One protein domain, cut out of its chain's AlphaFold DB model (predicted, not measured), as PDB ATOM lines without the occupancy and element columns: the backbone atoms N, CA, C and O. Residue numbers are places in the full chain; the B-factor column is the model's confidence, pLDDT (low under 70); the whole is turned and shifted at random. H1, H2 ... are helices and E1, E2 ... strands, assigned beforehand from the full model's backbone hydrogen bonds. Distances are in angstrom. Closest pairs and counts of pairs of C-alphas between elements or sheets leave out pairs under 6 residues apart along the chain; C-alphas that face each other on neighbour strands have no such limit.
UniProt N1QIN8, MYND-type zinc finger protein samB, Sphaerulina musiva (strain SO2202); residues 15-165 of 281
ATOM      1  N   ALA A  15      10.178  32.706  54.265       96.44
ATOM      2  CA  ALA A  15      10.301  31.564  53.364       96.44
ATOM      3  C   ALA A  15       8.933  31.075  52.851       96.44
ATOM      4  O   ALA A  15       8.758  30.888  51.647       96.44
ATOM      5  N   ILE A  16       7.942  30.911  53.742       96.38
ATOM      6  CA  ILE A  16       6.576  30.502  53.363       96.38
ATOM      7  C   ILE A  16       5.929  31.560  52.470       96.38
ATOM      8  O   ILE A  16       5.261  31.232  51.486       96.38
ATOM      9  N   ALA A  17       6.125  32.834  52.799       97.62
ATOM     10  CA  ALA A  17       5.524  33.924  52.060       97.62
ATOM     11  C   ALA A  17       6.114  34.078  50.651       97.62
ATOM     12  O   ALA A  17       5.349  34.134  49.687       97.62
ATOM     13  N   ILE A  18       7.443  34.044  50.498       98.25
ATOM     14  CA  ILE A  18       8.092  34.046  49.176       98.25
ATOM     15  C   ILE A  18       7.689  32.811  48.373       98.25
ATOM     16  O   ILE A  18       7.324  32.942  47.202       98.25
ATOM     17  N   ALA A  19       7.671  31.628  48.997       97.75
ATOM     18  CA  ALA A  19       7.190  30.419  48.337       97.75
ATOM     19  C   ALA A  19       5.751  30.584  47.837       97.75
ATOM     20  O   ALA A  19       5.443  30.204  46.709       97.75
ATOM     21  N   THR A  20       4.885  31.216  48.632       97.75
ATOM     22  CA  THR A  20       3.503  31.510  48.241       97.75
ATOM     23  C   THR A  20       3.448  32.457  47.047       97.75
ATOM     24  O   THR A  20       2.791  32.131  46.060       97.75
ATOM     25  N   VAL A  21       4.145  33.597  47.103       98.38
ATOM     26  CA  VAL A  21       4.148  34.596  46.022       98.38
ATOM     27  C   VAL A  21       4.662  33.983  44.722       98.38
ATOM     28  O   VAL A  21       3.966  34.033  43.706       98.38
ATOM     29  N   LEU A  22       5.835  33.348  44.758       98.62
ATOM     30  CA  LEU A  22       6.455  32.779  43.566       98.62
ATOM     31  C   LEU A  22       5.663  31.596  43.021       98.62
ATOM     32  O   LEU A  22       5.460  31.535  41.818       98.62
ATOM     33  N   TYR A  23       5.153  30.692  43.864       98.38
ATOM     34  CA  TYR A  23       4.340  29.567  43.391       98.38
ATOM     35  C   TYR A  23       3.022  30.030  42.761       98.38
ATOM     36  O   TYR A  23       2.589  29.476  41.750       98.38
ATOM     37  N   LYS A  24       2.378  31.047  43.350       98.00
ATOM     38  CA  LYS A  24       1.141  31.625  42.808       98.00
ATOM     39  C   LYS A  24       1.376  32.415  41.524       98.00
ATOM     40  O   LYS A  24       0.460  32.465  40.706       98.00
ATOM     41  N   TRP A  25       2.557  33.008  41.352       98.19
ATOM     42  CA  TRP A  25       2.962  33.618  40.088       98.19
ATOM     43  C   TRP A  25       3.289  32.546  39.040       98.19
ATOM     44  O   TRP A  25       2.650  32.500  37.993       98.19
ATOM     45  N   HIS A  26       4.242  31.657  39.338       98.00
ATOM     46  CA  HIS A  26       4.576  30.491  38.527       98.00
ATOM     47  C   HIS A  26       5.383  29.431  39.320       98.00
ATOM     48  O   HIS A  26       6.465  29.744  39.820       98.00
ATOM     49  N   PRO A  27       4.978  28.144  39.363       97.38
ATOM     50  CA  PRO A  27       5.690  27.105  40.122       97.38
ATOM     51  C   PRO A  27       7.178  26.957  39.776       97.38
ATOM     52  O   PRO A  27       8.006  26.807  40.673       97.38
ATOM     53  N   SER A  28       7.550  27.060  38.495       97.88
ATOM     54  CA  SER A  28       8.963  26.986  38.088       97.88
ATOM     55  C   SER A  28       9.797  28.178  38.558       97.88
ATOM     56  O   SER A  28      11.011  28.044  38.637       97.88
ATOM     57  N   ALA A  29       9.183  29.315  38.908       98.31
ATOM     58  CA  ALA A  29       9.904  30.420  39.537       98.31
ATOM     59  C   ALA A  29      10.293  30.061  40.978       98.31
ATOM     60  O   ALA A  29      11.445  30.229  41.361       98.31
ATOM     61  N   LEU A  30       9.378  29.472  41.760       98.19
ATOM     62  CA  LEU A  30       9.737  28.940  43.080       98.19
ATOM     63  C   LEU A  30      10.818  27.860  42.962       98.19
ATOM     64  O   LEU A  30      11.780  27.861  43.725       98.19
ATOM     65  N   PHE A  31      10.684  26.952  41.994       97.56
ATOM     66  CA  PHE A  31      11.690  25.916  41.801       97.56
ATOM     67  C   PHE A  31      13.064  26.512  41.456       97.56
ATOM     68  O   PHE A  31      14.058  26.115  42.054       97.56
ATOM     69  N   ALA A  32      13.114  27.540  40.605       97.19
ATOM     70  CA  ALA A  32      14.352  28.238  40.268       97.19
ATOM     71  C   ALA A  32      14.977  29.006  41.445       97.19
ATOM     72  O   ALA A  32      16.202  29.064  41.554       97.19
ATOM     73  N   LEU A  33      14.169  29.555  42.360       96.94
ATOM     74  CA  LEU A  33      14.684  30.135  43.604       96.94
ATOM     75  C   LEU A  33      15.430  29.079  44.443       96.94
ATOM     76  O   LEU A  33      16.460  29.386  45.041       96.94
ATOM     77  N   LEU A  34      14.912  27.848  44.488       95.00
ATOM     78  CA  LEU A  34      15.439  26.755  45.315       95.00
ATOM     79  C   LEU A  34      16.554  25.946  44.629       95.00
ATOM     80  O   LEU A  34      17.339  25.282  45.307       95.00
ATOM     81  N   ASP A  35      16.652  26.005  43.303       94.50
ATOM     82  CA  ASP A  35      17.649  25.286  42.510       94.50
ATOM     83  C   ASP A  35      18.978  26.055  42.424       94.50
ATOM     84  O   ASP A  35      19.358  26.637  41.404       94.50
ATOM     85  N   LEU A  36      19.713  26.023  43.536       91.94
ATOM     86  CA  LEU A  36      21.050  26.612  43.666       91.94
ATOM     87  C   LEU A  36      22.097  25.982  42.736       91.94
ATOM     88  O   LEU A  36      23.192  26.525  42.589       91.94
ATOM     89  N   SER A  37      21.796  24.805  42.179       90.69
ATOM     90  CA  SER A  37      22.717  24.066  41.320       90.69
ATOM     91  C   SER A  37      22.678  24.579  39.885       90.69
ATOM     92  O   SER A  37      23.730  24.756  39.271       90.69
ATOM     93  N   ALA A  38      21.480  24.878  39.379       91.50
ATOM     94  CA  ALA A  38      21.293  25.392  38.031       91.50
ATOM     95  C   ALA A  38      21.530  26.903  37.945       91.50
ATOM     96  O   ALA A  38      22.130  27.385  36.974       91.50
ATOM     97  N   TRP A  39      21.076  27.649  38.957       92.50
ATOM     98  CA  TRP A  39      20.984  29.105  38.883       92.50
ATOM     99  C   TRP A  39      21.934  29.778  39.867       92.50
ATOM    100  O   TRP A  39      21.838  29.625  41.088       92.50
ATOM    101  N   PHE A  40      22.841  30.588  39.333       91.81
ATOM    102  CA  PHE A  40      23.713  31.447  40.120       91.81
ATOM    103  C   PHE A  40      22.914  32.559  40.800       91.81
ATOM    104  O   PHE A  40      22.994  32.694  42.026       91.81
ATOM    105  N   SER A  41      22.103  33.270  40.016       93.88
ATOM    106  CA  SER A  41      21.176  34.295  40.482       93.88
ATOM    107  C   SER A  41      19.755  34.027  39.981       93.88
ATOM    108  O   SER A  41      19.527  33.291  39.013       93.88
ATOM    109  N   PHE A  42      18.801  34.604  40.692       95.38
ATOM    110  CA  PHE A  42      17.380  34.621  40.391       95.38
ATOM    111  C   PHE A  42      16.866  35.996  40.800       95.38
ATOM    112  O   PHE A  42      17.106  36.406  41.935       95.38
ATOM    113  N   THR A  43      16.102  36.650  39.936       97.44
ATOM    114  CA  THR A  43      15.442  37.911  40.269       97.44
ATOM    115  C   THR A  43      14.037  37.907  39.704       97.44
ATOM    116  O   THR A  43      13.836  37.737  38.502       97.44
ATOM    117  N   TRP A  44      13.050  38.086  40.575       98.38
ATOM    118  CA  TRP A  44      11.680  38.396  40.194       98.38
ATOM    119  C   TRP A  44      11.381  39.832  40.593       98.38
ATOM    120  O   TRP A  44      11.547  40.195  41.757       98.38
ATOM    121  N   THR A  45      10.881  40.616  39.646       97.62
ATOM    122  CA  THR A  45      10.558  42.025  39.864       97.62
ATOM    123  C   THR A  45       9.125  42.289  39.422       97.62
ATOM    124  O   THR A  45       8.666  41.763  38.409       97.62
ATOM    125  N   LEU A  46       8.400  43.117  40.165       98.00
ATOM    126  CA  LEU A  46       7.129  43.701  39.761       98.00
ATOM    127  C   LEU A  46       7.284  45.220  39.707       98.00
ATOM    128  O   LEU A  46       7.372  45.865  40.748       98.00
ATOM    129  N   THR A  47       7.250  45.794  38.509       97.12
ATOM    130  CA  THR A  47       7.061  47.236  38.321       97.12
ATOM    131  C   THR A  47       5.604  47.590  38.590       97.12
ATOM    132  O   THR A  47       4.694  46.906  38.107       97.12
ATOM    133  N   LEU A  48       5.378  48.649  39.358       95.12
ATOM    134  CA  LEU A  48       4.071  49.203  39.687       95.12
ATOM    135  C   LEU A  48       3.712  50.362  38.742       95.12
ATOM    136  O   LEU A  48       4.515  50.821  37.934       95.12
ATOM    137  N   ALA A  49       2.459  50.816  38.792       92.31
ATOM    138  CA  ALA A  49       1.962  51.852  37.883       92.31
ATOM    139  C   ALA A  49       2.634  53.222  38.088       92.31
ATOM    140  O   ALA A  49       2.665  54.025  37.158       92.31
ATOM    141  N   ASP A  50       3.150  53.465  39.290       92.25
ATOM    142  CA  ASP A  50       3.922  54.639  39.699       92.25
ATOM    143  C   ASP A  50       5.430  54.476  39.443       92.25
ATOM    144  O   ASP A  50       6.208  55.277  39.927       92.25
ATOM    145  N   GLY A  51       5.862  53.444  38.710       93.50
ATOM    146  CA  GLY A  51       7.269  53.235  38.349       93.50
ATOM    147  C   GLY A  51       8.110  52.536  39.420       93.50
ATOM    148  O   GLY A  51       9.081  51.865  39.062       93.50
ATOM    149  N   LYS A  52       7.695  52.586  40.693       94.88
ATOM    150  CA  LYS A  52       8.328  51.835  41.786       94.88
ATOM    151  C   LYS A  52       8.344  50.339  41.503       94.88
ATOM    152  O   LYS A  52       7.471  49.801  40.808       94.88
ATOM    153  N   LYS A  53       9.318  49.638  42.073       97.25
ATOM    154  CA  LYS A  53       9.500  48.200  41.866       97.25
ATOM    155  C   LYS A  53       9.435  47.450  43.184       97.25
ATOM    156  O   LYS A  53       9.831  47.942  44.232       97.25
ATOM    157  N   ILE A  54       8.935  46.228  43.110       98.12
ATOM    158  CA  ILE A  54       9.030  45.234  44.171       98.12
ATOM    159  C   ILE A  54       9.934  44.121  43.661       98.12
ATOM    160  O   ILE A  54       9.713  43.641  42.552       98.12
ATOM    161  N   GLU A  55      10.897  43.683  44.461       98.31
ATOM    162  CA  GLU A  55      11.821  42.620  44.077       98.31
ATOM    163  C   GLU A  55      11.872  41.485  45.100       98.31
ATOM    164  O   GLU A  55      11.768  41.695  46.311       98.31
ATOM    165  N   ILE A  56      12.040  40.270  44.578       98.62
ATOM    166  CA  ILE A  56      12.508  39.087  45.297       98.62
ATOM    167  C   ILE A  56      13.718  38.563  44.524       98.62
ATOM    168  O   ILE A  56      13.580  38.055  43.406       98.62
ATOM    169  N   GLY A  57      14.892  38.684  45.130       97.44
ATOM    170  CA  GLY A  57      16.172  38.311  44.553       97.44
ATOM    171  C   GLY A  57      16.849  37.185  45.325       97.44
ATOM    172  O   GLY A  57      16.614  36.960  46.516       97.44
ATOM    173  N   ARG A  58      17.727  36.463  44.636       96.19
ATOM    174  CA  ARG A  58      18.680  35.542  45.243       96.19
ATOM    175  C   ARG A  58      19.968  35.534  44.442       96.19
ATOM    176  O   ARG A  58      19.945  35.260  43.247       96.19
ATOM    177  N   ILE A  59      21.092  35.695  45.129       94.44
ATOM    178  CA  ILE A  59      22.430  35.456  44.584       94.44
ATOM    179  C   ILE A  59      23.083  34.380  45.443       94.44
ATOM    180  O   ILE A  59      23.290  34.554  46.644       94.44
ATOM    181  N   ARG A  60      23.405  33.231  44.837       93.12
ATOM    182  CA  ARG A  60      23.861  32.033  45.566       93.12
ATOM    183  C   ARG A  60      22.900  31.710  46.718       93.12
ATOM    184  O   ARG A  60      21.744  31.396  46.474       93.12
ATOM    185  N   ASN A  61      23.348  31.756  47.963       95.19
ATOM    186  CA  ASN A  61      22.520  31.472  49.125       95.19
ATOM    187  C   ASN A  61      22.024  32.738  49.841       95.19
ATOM    188  O   ASN A  61      21.369  32.610  50.869       95.19
ATOM    189  N   GLN A  62      22.315  33.934  49.333       96.56
ATOM    190  CA  GLN A  62      21.760  35.176  49.859       96.56
ATOM    191  C   GLN A  62      20.437  35.481  49.162       96.56
ATOM    192  O   GLN A  62      20.340  35.361  47.943       96.56
ATOM    193  N   ILE A  63      19.430  35.860  49.939       97.94
ATOM    194  CA  ILE A  63      18.084  36.193  49.482       97.94
ATOM    195  C   ILE A  63      17.814  37.638  49.877       97.94
ATOM    196  O   ILE A  63      18.021  38.005  51.033       97.94
ATOM    197  N   SER A  64      17.344  38.433  48.930       97.62
ATOM    198  CA  SER A  64      16.938  39.821  49.125       97.62
ATOM    199  C   SER A  64      15.473  39.982  48.745       97.62
ATOM    200  O   SER A  64      14.943  39.271  47.888       97.62
ATOM    201  N   MET A  65      14.784  40.897  49.410       98.31
ATOM    202  CA  MET A  65      13.417  41.251  49.057       98.31
ATOM    203  C   MET A  65      13.101  42.665  49.514       98.31
ATOM    204  O   MET A  65      13.565  43.080  50.574       98.31
ATOM    205  N   GLY A  66      12.276  43.381  48.761       97.44
ATOM    206  CA  GLY A  66      11.858  44.713  49.173       97.44
ATOM    207  C   GLY A  66      11.374  45.583  48.030       97.44
ATOM    208  O   GLY A  66      10.831  45.078  47.043       97.44
ATOM    209  N   THR A  67      11.544  46.891  48.194       97.06
ATOM    210  CA  THR A  67      11.092  47.912  47.249       97.06
ATOM    211  C   THR A  67      12.263  48.702  46.697       97.06
ATOM    212  O   THR A  67      13.203  49.036  47.421       97.06
ATOM    213  N   LEU A  68      12.163  49.032  45.415       95.31
ATOM    214  CA  LEU A  68      13.081  49.914  44.723       95.31
ATOM    215  C   LEU A  68      12.319  51.112  44.164       95.31
ATOM    216  O   LEU A  68      11.134  51.004  43.821       95.31
ATOM    217  N   ASP A  69      13.016  52.231  44.055       93.44
ATOM    218  CA  ASP A  69      12.516  53.422  43.382       93.44
ATOM    219  C   ASP A  69      12.425  53.220  41.851       93.44
ATOM    220  O   ASP A  69      12.616  52.121  41.309       93.44
ATOM    221  N   GLU A  70      12.075  54.290  41.137       92.00
ATOM    222  CA  GLU A  70      11.935  54.276  39.677       92.00
ATOM    223  C   GLU A  70      13.271  53.994  38.962       92.00
ATOM    224  O   GLU A  70      13.285  53.342  37.909       92.00
ATOM    225  N   ASP A  71      14.389  54.399  39.571       89.88
ATOM    226  CA  ASP A  71      15.751  54.212  39.067       89.88
ATOM    227  C   ASP A  71      16.315  52.816  39.392       89.88
ATOM    228  O   ASP A  71      17.318  52.391  38.815       89.88
ATOM    229  N   GLY A  72      15.628  52.043  40.239       89.69
ATOM    230  CA  GLY A  72      16.053  50.708  40.658       89.69
ATOM    231  C   GLY A  72      17.031  50.716  41.832       89.69
ATOM    232  O   GLY A  72      17.775  49.750  41.997       89.69
ATOM    233  N   LEU A  73      17.038  51.771  42.646       91.19
ATOM    234  CA  LEU A  73      17.772  51.817  43.908       91.19
ATOM    235  C   LEU A  73      16.879  51.340  45.054       91.19
ATOM    236  O   LEU A  73      15.678  51.598  45.084       91.19
ATOM    237  N   TRP A  74      17.468  50.626  46.011       92.44
ATOM    238  CA  TRP A  74      16.744  50.090  47.162       92.44
ATOM    239  C   TRP A  74      16.231  51.203  48.083       92.44
ATOM    240  O   TRP A  74      17.023  51.874  48.741       92.44
ATOM    241  N   GLU A  75      14.908  51.323  48.206       92.00
ATOM    242  CA  GLU A  75      14.260  52.120  49.262       92.00
ATOM    243  C   GLU A  75      14.154  51.307  50.563       92.00
ATOM    244  O   GLU A  75      14.248  51.835  51.668       92.00
ATOM    245  N   MET A  76      13.946  49.995  50.432       93.25
ATOM    246  CA  MET A  76      13.883  49.044  51.539       93.25
ATOM    247  C   MET A  76      14.320  47.674  51.038       93.25
ATOM    248  O   MET A  76      13.824  47.217  50.011       93.25
ATOM    249  N   MET A  77      15.196  46.997  51.778       95.62
ATOM    250  CA  MET A  77      15.631  45.636  51.460       95.62
ATOM    251  C   MET A  77      15.776  44.819  52.734       95.62
ATOM    252  O   MET A  77      16.625  45.129  53.555       95.62
ATOM    253  N   ALA A  78      15.037  43.723  52.871       96.88
ATOM    254  CA  ALA A  78      15.330  42.701  53.866       96.88
ATOM    255  C   ALA A  78      16.219  41.606  53.265       96.88
ATOM    256  O   ALA A  78      15.919  41.068  52.196       96.88
ATOM    257  N   SER A  79      17.302  41.262  53.966       97.12
ATOM    258  CA  SER A  79      18.295  40.287  53.506       97.12
ATOM    259  C   SER A  79      18.352  39.063  54.418       97.12
ATOM    260  O   SER A  79      18.268  39.170  55.642       97.12
ATOM    261  N   PHE A  80      18.507  37.881  53.824       97.81
ATOM    262  CA  PHE A  80      18.626  36.604  54.523       97.81
ATOM    263  C   PHE A  80      19.732  35.758  53.902       97.81
ATOM    264  O   PHE A  80      19.970  35.794  52.698       97.81
ATOM    265  N   THR A  81      20.375  34.933  54.721       97.06
ATOM    266  CA  THR A  81      21.278  33.877  54.258       97.06
ATOM    267  C   THR A  81      20.606  32.524  54.435       97.06
ATOM    268  O   THR A  81      20.256  32.129  55.548       97.06
ATOM    269  N   MET A  82      20.453  31.790  53.341       94.69
ATOM    270  CA  MET A  82      20.014  30.405  53.348       94.69
ATOM    271  C   MET A  82      21.186  29.498  53.740       94.69
ATOM    272  O   MET A  82      22.221  29.442  53.070       94.69
ATOM    273  N   GLN A  83      21.025  28.797  54.854       91.12
ATOM    274  CA  GLN A  83      21.986  27.825  55.362       91.12
ATOM    275  C   GLN A  83      21.752  26.441  54.738       91.12
ATOM    276  O   GLN A  83      20.669  26.172  54.199       91.12
ATOM    277  N   PRO A  84      22.737  25.525  54.827       85.69
ATOM    278  CA  PRO A  84      22.513  24.116  54.527       85.69
ATOM    279  C   PRO A  84      21.272  23.587  55.264       85.69
ATOM    280  O   PRO A  84      21.064  23.879  56.439       85.69
ATOM    281  N   GLY A  85      20.422  22.838  54.562       83.81
ATOM    282  CA  GLY A  85      19.122  22.397  55.085       83.81
ATOM    283  C   GLY A  85      17.959  23.363  54.822       83.81
ATOM    284  O   GLY A  85      16.830  23.048  55.182       83.81
ATOM    285  N   GLY A  86      18.204  24.503  54.164       85.44
ATOM    286  CA  GLY A  86      17.150  25.406  53.684       85.44
ATOM    287  C   GLY A  86      16.606  26.375  54.736       85.44
ATOM    288  O   GLY A  86      15.595  27.027  54.494       85.44
ATOM    289  N   ILE A  87      17.264  26.490  55.894       91.88
ATOM    290  CA  ILE A  87      16.892  27.436  56.957       91.88
ATOM    291  C   ILE A  87      17.387  28.832  56.583       91.88
ATOM    292  O   ILE A  87      18.539  29.003  56.189       91.88
ATOM    293  N   TRP A  88      16.522  29.837  56.707       95.69
ATOM    294  CA  TRP A  88      16.859  31.221  56.386       95.69
ATOM    295  C   TRP A  88      17.209  31.977  57.662       95.69
ATOM    296  O   TRP A  88      16.382  32.094  58.564       95.69
ATOM    297  N   HIS A  89      18.424  32.507  57.723       96.50
ATOM    298  CA  HIS A  89      18.872  33.368  58.811       96.50
ATOM    299  C   HIS A  89      18.801  34.832  58.375       96.50
ATOM    300  O   HIS A  89      19.358  35.153  57.322       96.50
ATOM    301  N   PRO A  90      18.145  35.719  59.145       97.31
ATOM    302  CA  PRO A  90      18.156  37.146  58.851       97.31
ATOM    303  C   PRO A  90      19.590  37.680  58.796       97.31
ATOM    304  O   PRO A  90      20.439  37.252  59.582       97.31
ATOM    305  N   ASN A  91      19.852  38.606  57.876       95.38
ATOM    306  CA  ASN A  91      21.147  39.249  57.697       95.38
ATOM    307  C   ASN A  91      21.026  40.771  57.909       95.38
ATOM    308  O   ASN A  91      20.782  41.513  56.950       95.38
ATOM    309  N   PRO A  92      21.188  41.249  59.159       93.19
ATOM    310  CA  PRO A  92      21.026  42.661  59.483       93.19
ATOM    311  C   PRO A  92      22.034  43.579  58.791       93.19
ATOM    312  O   PRO A  92      21.680  44.691  58.421       93.19
ATOM    313  N   SER A  93      23.272  43.123  58.566       91.44
ATOM    314  CA  SER A  93      24.324  43.972  57.988       91.44
ATOM    315  C   SER A  93      24.061  44.362  56.537       91.44
ATOM    316  O   SER A  93      24.573  45.372  56.076       91.44
ATOM    317  N   GLU A  94      23.270  43.558  55.830       91.19
ATOM    318  CA  GLU A  94      22.880  43.790  54.437       91.19
ATOM    319  C   GLU A  94      21.445  44.316  54.329       91.19
ATOM    320  O   GLU A  94      20.963  44.559  53.236       91.19
ATOM    321  N   THR A  95      20.713  44.455  55.435       92.94
ATOM    322  CA  THR A  95      19.324  44.922  55.400       92.94
ATOM    323  C   THR A  95      19.277  46.449  55.407       92.94
ATOM    324  O   THR A  95      20.026  47.109  56.125       92.94
ATOM    325  N   ILE A  96      18.373  47.004  54.607       91.31
ATOM    326  CA  ILE A  96      18.151  48.431  54.391       91.31
ATOM    327  C   ILE A  96      16.747  48.780  54.892       91.31
ATOM    328  O   ILE A  96      15.759  48.264  54.360       91.31
ATOM    329  N   PHE A  97      16.652  49.649  55.901       85.69
ATOM    330  CA  PHE A  97      15.373  50.216  56.331       85.69
ATOM    331  C   PHE A  97      15.036  51.472  55.528       85.69
ATOM    332  O   PHE A  97      15.946  52.235  55.195       85.69
ATOM    333  N   PRO A  98      13.739  51.715  55.276       81.44
ATOM    334  CA  PRO A  98      13.299  52.984  54.723       81.44
ATOM    335  C   PRO A  98      13.647  54.110  55.707       81.44
ATOM    336  O   PRO A  98      13.366  53.997  56.903       81.44
ATOM    337  N   SER A  99      14.276  55.174  55.213       71.38
ATOM    338  CA  SER A  99      14.541  56.402  55.967       71.38
ATOM    339  C   SER A  99      13.624  57.521  55.484       71.38
ATOM    340  O   SER A  99      13.423  57.674  54.284       71.38
ATOM    341  N   ASP A 100      13.106  58.321  56.416       58.97
ATOM    342  CA  ASP A 100      12.306  59.514  56.096       58.97
ATOM    343  C   ASP A 100      13.178  60.717  55.661       58.97
ATOM    344  O   ASP A 100      12.645  61.717  55.184       58.97
ATOM    345  N   ASP A 101      14.507  60.630  55.813       57.34
ATOM    346  CA  ASP A 101      15.464  61.692  55.474       57.34
ATOM    347  C   ASP A 101      16.173  61.409  54.132       57.34
ATOM    348  O   ASP A 101      16.931  60.443  54.014       57.34
ATOM    349  N   ASP A 102      15.970  62.292  53.145       54.19
ATOM    350  CA  ASP A 102      16.544  62.233  51.782       54.19
ATOM    351  C   ASP A 102      18.087  62.346  51.740       54.19
ATOM    352  O   ASP A 102      18.716  61.965  50.754       54.19
ATOM    353  N   ASP A 103      18.727  62.852  52.803       51.78
ATOM    354  CA  ASP A 103      20.132  63.288  52.755       51.78
ATOM    355  C   ASP A 103      21.144  62.374  53.478       51.78
ATOM    356  O   ASP A 103      22.353  62.618  53.385       51.78
ATOM    357  N   ASN A 104      20.736  61.327  54.214       47.91
ATOM    358  CA  ASN A 104      21.723  60.469  54.889       47.91
ATOM    359  C   ASN A 104      21.201  59.089  55.329       47.91
ATOM    360  O   ASN A 104      20.528  58.964  56.343       47.91
ATOM    361  N   LYS A 105      21.671  58.060  54.613       50.22
ATOM    362  CA  LYS A 105      21.787  56.643  55.007       50.22
ATOM    363  C   LYS A 105      20.536  55.988  55.599       50.22
ATOM    364  O   LYS A 105      20.230  56.100  56.784       50.22
ATOM    365  N   THR A 106      19.979  55.109  54.776       53.84
ATOM    366  CA  THR A 106      19.357  53.851  55.186       53.84
ATOM    367  C   THR A 106      20.000  53.307  56.462       53.84
ATOM    368  O   THR A 106      21.197  53.005  56.515       53.84
ATOM    369  N   SER A 107      19.219  53.234  57.536       60.06
ATOM    370  CA  SER A 107      19.684  52.622  58.771       60.06
ATOM    371  C   SER A 107      19.712  51.107  58.568       60.06
ATOM    372  O   SER A 107      18.733  50.494  58.141       60.06
ATOM    373  N   SER A 108      20.859  50.480  58.821       59.41
ATOM    374  CA  SER A 108      20.903  49.023  58.936       59.41
ATOM    375  C   SER A 108      20.188  48.624  60.229       59.41
ATOM    376  O   SER A 108      20.391  49.288  61.251       59.41
ATOM    377  N   PRO A 109      19.370  47.557  60.238       62.78
ATOM    378  CA  PRO A 109      18.833  47.036  61.484       62.78
ATOM    379  C   PRO A 109      19.965  46.648  62.415       62.78
ATOM    380  O   PRO A 109      21.009  46.129  62.008       62.78
ATOM    381  N   SER A 110      19.701  46.837  63.695       67.62
ATOM    382  CA  SER A 110      20.641  46.462  64.742       67.62
ATOM    383  C   SER A 110      20.543  44.966  65.046       67.62
ATOM    384  O   SER A 110      21.457  44.403  65.651       67.62
ATOM    385  N   THR A 111      19.430  44.316  64.663       89.56
ATOM    386  CA  THR A 111      19.088  42.959  65.111       89.56
ATOM    387  C   THR A 111      18.470  42.053  64.026       89.56
ATOM    388  O   THR A 111      17.814  42.527  63.086       89.56
ATOM    389  N   PRO A 112      18.637  40.718  64.140       94.56
ATOM    390  CA  PRO A 112      17.930  39.737  63.308       94.56
ATOM    391  C   PRO A 112      16.401  39.828  63.394       94.56
ATOM    392  O   PRO A 112      15.713  39.601  62.397       94.56
ATOM    393  N   GLU A 113      15.862  40.171  64.563       95.06
ATOM    394  CA  GLU A 113      14.424  40.280  64.821       95.06
ATOM    395  C   GLU A 113      13.790  41.435  64.037       95.06
ATOM    396  O   GLU A 113      12.722  41.265  63.447       95.06
ATOM    397  N   GLU A 114      14.468  42.584  63.963       93.19
ATOM    398  CA  GLU A 114      14.033  43.727  63.148       93.19
ATOM    399  C   GLU A 114      14.006  43.370  61.659       93.19
ATOM    400  O   GLU A 114      13.029  43.663  60.969       93.19
ATOM    401  N   THR A 115      15.036  42.666  61.175       94.56
ATOM    402  CA  THR A 115      15.096  42.179  59.784       94.56
ATOM    403  C   THR A 115      13.931  41.233  59.480       94.56
ATOM    404  O   THR A 115      13.264  41.355  58.449       94.56
ATOM    405  N   LEU A 116      13.646  40.303  60.398       95.44
ATOM    406  CA  LEU A 116      12.533  39.368  60.270       95.44
ATOM    407  C   LEU A 116      11.181  40.092  60.257       95.44
ATOM    408  O   LEU A 116      10.312  39.756  59.446       95.44
ATOM    409  N   GLN A 117      10.997  41.082  61.130       93.94
ATOM    410  CA  GLN A 117       9.761  41.857  61.215       93.94
ATOM    411  C   GLN A 117       9.535  42.707  59.958       93.94
ATOM    412  O   GLN A 117       8.422  42.695  59.428       93.94
ATOM    413  N   LEU A 118      10.576  43.378  59.448       94.50
ATOM    414  CA  LEU A 118      10.527  44.150  58.202       94.50
ATOM    415  C   LEU A 118      10.092  43.263  57.026       94.50
ATOM    416  O   LEU A 118       9.103  43.560  56.353       94.50
ATOM    417  N   ALA A 119      10.778  42.129  56.844       96.56
ATOM    418  CA  ALA A 119      10.472  41.167  55.790       96.56
ATOM    419  C   ALA A 119       9.041  40.633  55.897       96.56
ATOM    420  O   ALA A 119       8.321  40.571  54.904       96.56
ATOM    421  N   THR A 120       8.613  40.257  57.105       95.94
ATOM    422  CA  THR A 120       7.283  39.675  57.331       95.94
ATOM    423  C   THR A 120       6.180  40.685  57.032       95.94
ATOM    424  O   THR A 120       5.218  40.332  56.355       95.94
ATOM    425  N   THR A 121       6.324  41.939  57.473       94.56
ATOM    426  CA  THR A 121       5.357  43.006  57.172       94.56
ATOM    427  C   THR A 121       5.244  43.239  55.666       94.56
ATOM    428  O   THR A 121       4.139  43.224  55.121       94.56
ATOM    429  N   PHE A 122       6.379  43.396  54.984       96.06
ATOM    430  CA  PHE A 122       6.428  43.602  53.536       96.06
ATOM    431  C   PHE A 122       5.805  42.431  52.753       96.06
ATOM    432  O   PHE A 122       4.963  42.622  51.876       96.06
ATOM    433  N   LEU A 123       6.177  41.198  53.097       97.50
ATOM    434  CA  LEU A 123       5.681  40.001  52.421       97.50
ATOM    435  C   LEU A 123       4.200  39.728  52.703       97.50
ATOM    436  O   LEU A 123       3.486  39.213  51.837       97.50
ATOM    437  N   GLN A 124       3.719  40.079  53.893       96.00
ATOM    438  CA  GLN A 124       2.298  40.007  54.199       96.00
ATOM    439  C   GLN A 124       1.503  40.964  53.304       96.00
ATOM    440  O   GLN A 124       0.479  40.556  52.756       96.00
ATOM    441  N   ASP A 125       1.986  42.191  53.098       95.06
ATOM    442  CA  ASP A 125       1.346  43.157  52.203       95.06
ATOM    443  C   ASP A 125       1.265  42.640  50.755       95.06
ATOM    444  O   ASP A 125       0.186  42.599  50.157       95.06
ATOM    445  N   LEU A 126       2.380  42.111  50.236       96.06
ATOM    446  CA  LEU A 126       2.454  41.424  48.940       96.06
ATOM    447  C   LEU A 126       1.377  40.338  48.779       96.06
ATOM    448  O   LEU A 126       0.734  40.247  47.725       96.06
ATOM    449  N   ILE A 127       1.174  39.516  49.815       96.75
ATOM    450  CA  ILE A 127       0.188  38.427  49.808       96.75
ATOM    451  C   ILE A 127      -1.237  38.957  49.861       96.75
ATOM    452  O   ILE A 127      -2.074  38.534  49.054       96.75
ATOM    453  N   MET A 128      -1.518  39.882  50.776       94.19
ATOM    454  CA  MET A 128      -2.859  40.444  50.943       94.19
ATOM    455  C   MET A 128      -3.315  41.175  49.682       94.19
ATOM    456  O   MET A 128      -4.460  41.024  49.249       94.19
ATOM    457  N   GLN A 129      -2.393  41.874  49.025       93.94
ATOM    458  CA  GLN A 129      -2.645  42.565  47.765       93.94
ATOM    459  C   GLN A 129      -2.536  41.646  46.533       93.94
ATOM    460  O   GLN A 129      -2.765  42.096  45.409       93.94
ATOM    461  N   ARG A 130      -2.218  40.355  46.723       96.12
ATOM    462  CA  ARG A 130      -2.064  39.336  45.667       96.12
ATOM    463  C   ARG A 130      -1.158  39.804  44.533       96.12
ATOM    464  O   ARG A 130      -1.486  39.636  43.358       96.12
ATOM    465  N   ARG A 131      -0.014  40.388  44.885       95.94
ATOM    466  CA  ARG A 131       0.879  41.065  43.938       95.94
ATOM    467  C   ARG A 131       1.475  40.154  42.864       95.94
ATOM    468  O   ARG A 131       2.008  40.677  41.908       95.94
ATOM    469  N   TRP A 132       1.331  38.830  42.943       96.62
ATOM    470  CA  TRP A 132       1.619  37.913  41.824       96.62
ATOM    471  C   TRP A 132       0.638  38.031  40.641       96.62
ATOM    472  O   TRP A 132       0.859  37.432  39.590       96.62
ATOM    473  N   LEU A 133      -0.479  38.741  40.806       94.88
ATOM    474  CA  LEU A 133      -1.403  39.069  39.728       94.88
ATOM    475  C   LEU A 133      -1.130  40.483  39.219       94.88
ATOM    476  O   LEU A 133      -0.854  41.403  39.984       94.88
ATOM    477  N   LEU A 134      -1.346  40.682  37.921       91.12
ATOM    478  CA  LEU A 134      -1.502  42.028  37.387       91.12
ATOM    479  C   LEU A 134      -2.893  42.583  37.739       91.12
ATOM    480  O   LEU A 134      -3.854  41.809  37.819       91.12
ATOM    481  N   PRO A 135      -3.038  43.918  37.858       89.06
ATOM    482  CA  PRO A 135      -4.345  44.556  37.989       89.06
ATOM    483  C   PRO A 135      -5.311  44.168  36.853       89.06
ATOM    484  O   PRO A 135      -4.879  43.665  35.807       89.06
ATOM    485  N   PRO A 136      -6.623  44.423  36.998       86.00
ATOM    486  CA  PRO A 136      -7.588  44.196  35.929       86.00
ATOM    487  C   PRO A 136      -7.218  44.917  34.625       86.00
ATOM    488  O   PRO A 136      -6.535  45.946  34.619       86.00
ATOM    489  N   ALA A 137      -7.699  44.383  33.499       79.38
ATOM    490  CA  ALA A 137      -7.507  45.004  32.192       79.38
ATOM    491  C   ALA A 137      -7.954  46.480  32.216       79.38
ATOM    492  O   ALA A 137      -9.012  46.805  32.746       79.38
ATOM    493  N   GLY A 138      -7.123  47.373  31.669       81.06
ATOM    494  CA  GLY A 138      -7.312  48.831  31.736       81.06
ATOM    495  C   GLY A 138      -6.508  49.530  32.840       81.06
ATOM    496  O   GLY A 138      -6.177  50.698  32.679       81.06
ATOM    497  N   GLN A 139      -6.100  48.812  33.893       83.62
ATOM    498  CA  GLN A 139      -5.256  49.335  34.984       83.62
ATOM    499  C   GLN A 139      -3.836  48.740  34.983       83.62
ATOM    500  O   GLN A 139      -3.044  48.983  35.880       83.62
ATOM    501  N   GLN A 140      -3.494  47.949  33.962       86.56
ATOM    502  CA  GLN A 140      -2.191  47.279  33.836       86.56
ATOM    503  C   GLN A 140      -1.101  48.140  33.188       86.56
ATOM    504  O   GLN A 140      -0.009  47.633  32.912       86.56
ATOM    505  N   LYS A 141      -1.408  49.389  32.819       88.31
ATOM    506  CA  LYS A 141      -0.412  50.289  32.230       88.31
ATOM    507  C   LYS A 141       0.624  50.610  33.310       88.31
ATOM    508  O   LYS A 141       0.245  50.908  34.430       88.31
ATOM    509  N   GLY A 142       1.906  50.489  32.978       88.12
ATOM    510  CA  GLY A 142       3.002  50.623  33.944       88.12
ATOM    511  C   GLY A 142       3.305  49.342  34.731       88.12
ATOM    512  O   GLY A 142       4.461  49.093  35.023       88.12
ATOM    513  N   CYS A 143       2.325  48.459  34.964       94.25
ATOM    514  CA  CYS A 143       2.578  47.235  35.728       94.25
ATOM    515  C   CYS A 143       3.203  46.109  34.889       94.25
ATOM    516  O   CYS A 143       2.628  45.710  33.863       94.25
ATOM    517  N   LEU A 144       4.310  45.524  35.343       95.69
ATOM    518  CA  LEU A 144       4.992  44.434  34.641       95.69
ATOM    519  C   LEU A 144       5.715  43.508  35.619       95.69
ATOM    520  O   LEU A 144       6.470  43.981  36.454       95.69
ATOM    521  N   HIS A 145       5.516  42.196  35.476       97.62
ATOM    522  CA  HIS A 145       6.412  41.223  36.091       97.62
ATOM    523  C   HIS A 145       7.584  40.957  35.171       97.62
ATOM    524  O   HIS A 145       7.380  40.619  34.003       97.62
ATOM    525  N   GLU A 146       8.781  41.032  35.712       96.94
ATOM    526  CA  GLU A 146      10.008  40.653  35.045       96.94
ATOM    527  C   GLU A 146      10.693  39.546  35.825       96.94
ATOM    528  O   GLU A 146      10.468  39.351  37.021       96.94
ATOM    529  N   PHE A 147      11.476  38.765  35.099       97.31
ATOM    530  CA  PHE A 147      12.119  37.601  35.653       97.31
ATOM    531  C   PHE A 147      13.444  37.380  34.965       97.31
ATOM    532  O   PHE A 147      13.490  37.263  33.739       97.31
ATOM    533  N   PHE A 148      14.497  37.347  35.763       95.44
ATOM    534  CA  PHE A 148      15.868  37.237  35.316       95.44
ATOM    535  C   PHE A 148      16.535  36.086  36.041       95.44
ATOM    536  O   PHE A 148      16.256  35.802  37.208       95.44
ATOM    537  N   ILE A 149      17.411  35.406  35.320       93.50
ATOM    538  CA  ILE A 149      18.232  34.343  35.872       93.50
ATOM    539  C   ILE A 149      19.630  34.418  35.302       93.50
ATOM    540  O   ILE A 149      19.838  34.795  34.143       93.50
ATOM    541  N   GLU A 150      20.575  33.948  36.100       91.38
ATOM    542  CA  GLU A 150      21.921  33.672  35.640       91.38
ATOM    543  C   GLU A 150      22.298  32.230  35.911       91.38
ATOM    544  O   GLU A 150      21.977  31.658  36.951       91.38
ATOM    545  N   SER A 151      23.039  31.642  34.979       86.69
ATOM    546  CA  SER A 151      23.665  30.341  35.161       86.69
ATOM    547  C   SER A 151      25.132  30.443  34.795       86.69
ATOM    548  O   SER A 151      25.486  31.062  33.790       86.69
ATOM    549  N   ARG A 152      25.985  29.760  35.565       78.31
ATOM    550  CA  ARG A 152      27.419  29.653  35.258       78.31
ATOM    551  C   ARG A 152      27.669  29.018  33.887       78.31
ATOM    552  O   ARG A 152      28.695  29.279  33.275       78.31
ATOM    553  N   HIS A 153      26.729  28.205  33.402       76.88
ATOM    554  CA  HIS A 153      26.832  27.502  32.124       76.88
ATOM    555  C   HIS A 153      26.498  28.368  30.905       76.88
ATOM    556  O   HIS A 153      26.762  27.956  29.779       76.88
ATOM    557  N   LEU A 154      25.904  29.548  31.100       72.62
ATOM    558  CA  LEU A 154      25.512  30.424  29.994       72.62
ATOM    559  C   LEU A 154      26.625  31.394  29.578       72.62
ATOM    560  O   LEU A 154      26.421  32.155  28.638       72.62
ATOM    561  N   GLY A 155      27.781  31.380  30.259       65.50
ATOM    562  CA  GLY A 155      28.896  32.292  29.972       65.50
ATOM    563  C   GLY A 155      28.491  33.768  30.020       65.50
ATOM    564  O   GLY A 155      29.107  34.595  29.358       65.50
ATOM    565  N   MET A 156      27.404  34.079  30.732       64.38
ATOM    566  CA  MET A 156      26.848  35.424  30.776       64.38
ATOM    567  C   MET A 156      27.750  36.329  31.592       64.38
ATOM    568  O   MET A 156      28.367  35.880  32.558       64.38
ATOM    569  N   ASP A 157      27.810  37.587  31.163       56.34
ATOM    570  CA  ASP A 157      28.515  38.646  31.866       56.34
ATOM    571  C   ASP A 157      28.067  38.666  33.338       56.34
ATOM    572  O   ASP A 157      26.889  38.928  33.593       56.34
ATOM    573  N   PRO A 158      28.972  38.386  34.297       46.56
ATOM    574  CA  PRO A 158      28.669  38.416  35.728       46.56
ATOM    575  C   PRO A 158      28.203  39.785  36.243       46.56
ATOM    576  O   PRO A 158      27.843  39.889  37.414       46.56
ATOM    577  N   TRP A 159      28.280  40.830  35.410       43.34
ATOM    578  CA  TRP A 159      27.929  42.210  35.745       43.34
ATOM    579  C   TRP A 159      26.693  42.743  35.001       43.34
ATOM    580  O   TRP A 159      26.374  43.921  35.146       43.34
ATOM    581  N   GLY A 160      26.000  41.915  34.209       62.12
ATOM    582  CA  GLY A 160      24.705  42.270  33.614       62.12
ATOM    583  C   GLY A 160      23.516  41.864  34.495       62.12
ATOM    584  O   GLY A 160      23.654  40.999  35.352       62.12
ATOM    585  N   ASP A 161      22.321  42.406  34.229       66.00
ATOM    586  CA  ASP A 161      21.067  42.143  34.979       66.00
ATOM    587  C   ASP A 161      20.508  40.699  34.830       66.00
ATOM    588  O   ASP A 161      19.333  40.430  35.094       66.00
ATOM    589  N   GLY A 162      21.319  39.753  34.349       85.88
ATOM    590  CA  GLY A 162      20.911  38.400  33.979       85.88
ATOM    591  C   GLY A 162      20.101  38.312  32.678       85.88
ATOM    592  O   GLY A 162      19.845  39.292  31.976       85.88
ATOM    593  N   MET A 163      19.692  37.095  32.309       89.44
ATOM    594  CA  MET A 163      18.855  36.883  31.124       89.44
ATOM    595  C   MET A 163      17.382  36.985  31.493       89.44
ATOM    596  O   MET A 163      16.867  36.146  32.236       89.44
ATOM    597  N   ARG A 164      16.677  37.959  30.904       92.94
ATOM    598  CA  ARG A 164      15.216  38.028  31.011       92.94
ATOM    599  C   ARG A 164      14.592  36.762  30.424       92.94
ATOM    600  O   ARG A 164      14.832  36.426  29.262       92.94
ATOM    601  N   MET A 165      13.753  36.094  31.205       93.38
ATOM    602  CA  MET A 165      13.262  34.759  30.894       93.38
ATOM    603  C   MET A 165      11.772  34.589  31.193       93.38
ATOM    604  O   MET A 165      11.199  35.272  32.039       93.38
TER     605      MET A 165
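This is residues 15 to 165 of the 281 residues of the protein "MYND-type zinc finger protein samB" of Sphaerulina musiva (strain SO2202) (UniProt N1QIN8). Look for a twisted wall of six strands, with three helices, H1, H2 and H3, covering one face as a second layer. H1 and H3 cross the strands, while H2 runs along E1. The printed part has 151 residues, with three named helices and six named strands in the order H1 H2 E1 E2 E3 E4 E5 H3 E6; the antiparallel sheet runs E5 E4 E3 E2 E1 E6. The class is mixed; the whole is compact, with a radius of gyration of the C-alphas of 15.3 A and spans of 45 by 41 by 30 A.

Start at E1, residues 41 to 47, E2, residues 53 to 59, E3, residues 62 to 68, E4, residues 74 to 82, and E5, residues 88 to 90: a meander, each strand the antiparallel neighbour of the one before. Within hydrogen-bond range, find N 44 and O 56 at 2.9 A, N 57 and O 64 at 2.8 A, N 65 and O 78 at 3.0 A, and N 89 and O 81 at 2.9 A. Edge strand E6, residues 144 to 150, is the antiparallel neighbour of E1, with N 146 and O 45 at 2.8 A. H3, residues 112 to 128, is on the sheet at a height of 8.7 A; its closest C-alphas to E4 are Ala 119 and Ala 78, 5.4 A. On the same face, H1, residues 15 to 25, touches residues 120 to 127 of H3 alone, closest at the C-alphas of Ala 17 and Leu 123, 6.1 A, at a shallow tilt of 26 degrees, the same way. H2, residues 27 to 34, on that face too, makes a helical hairpin with H1, closest at the C-alphas of Leu 22 and Leu 30, 5.1 A. In H1, H2 and H3 every O i to N i+4 pair is within hydrogen-bond range.

Find C-alpha 15 at (10.301, 31.564, 53.364), where H1 begins. H3 spans 24.2 A, E4 20.9 A and E6 20.1 A, ending at C-alpha 150, (21.921, 33.672, 35.640).

The C-alphas farthest apart, Pro 84 and Gly 138, are 44.9 A apart. The printed part has no cut; the links E5 to H3 and H3 to E6 are long. Residues 100 to 110 and 155 to 161 have pLDDT under 70.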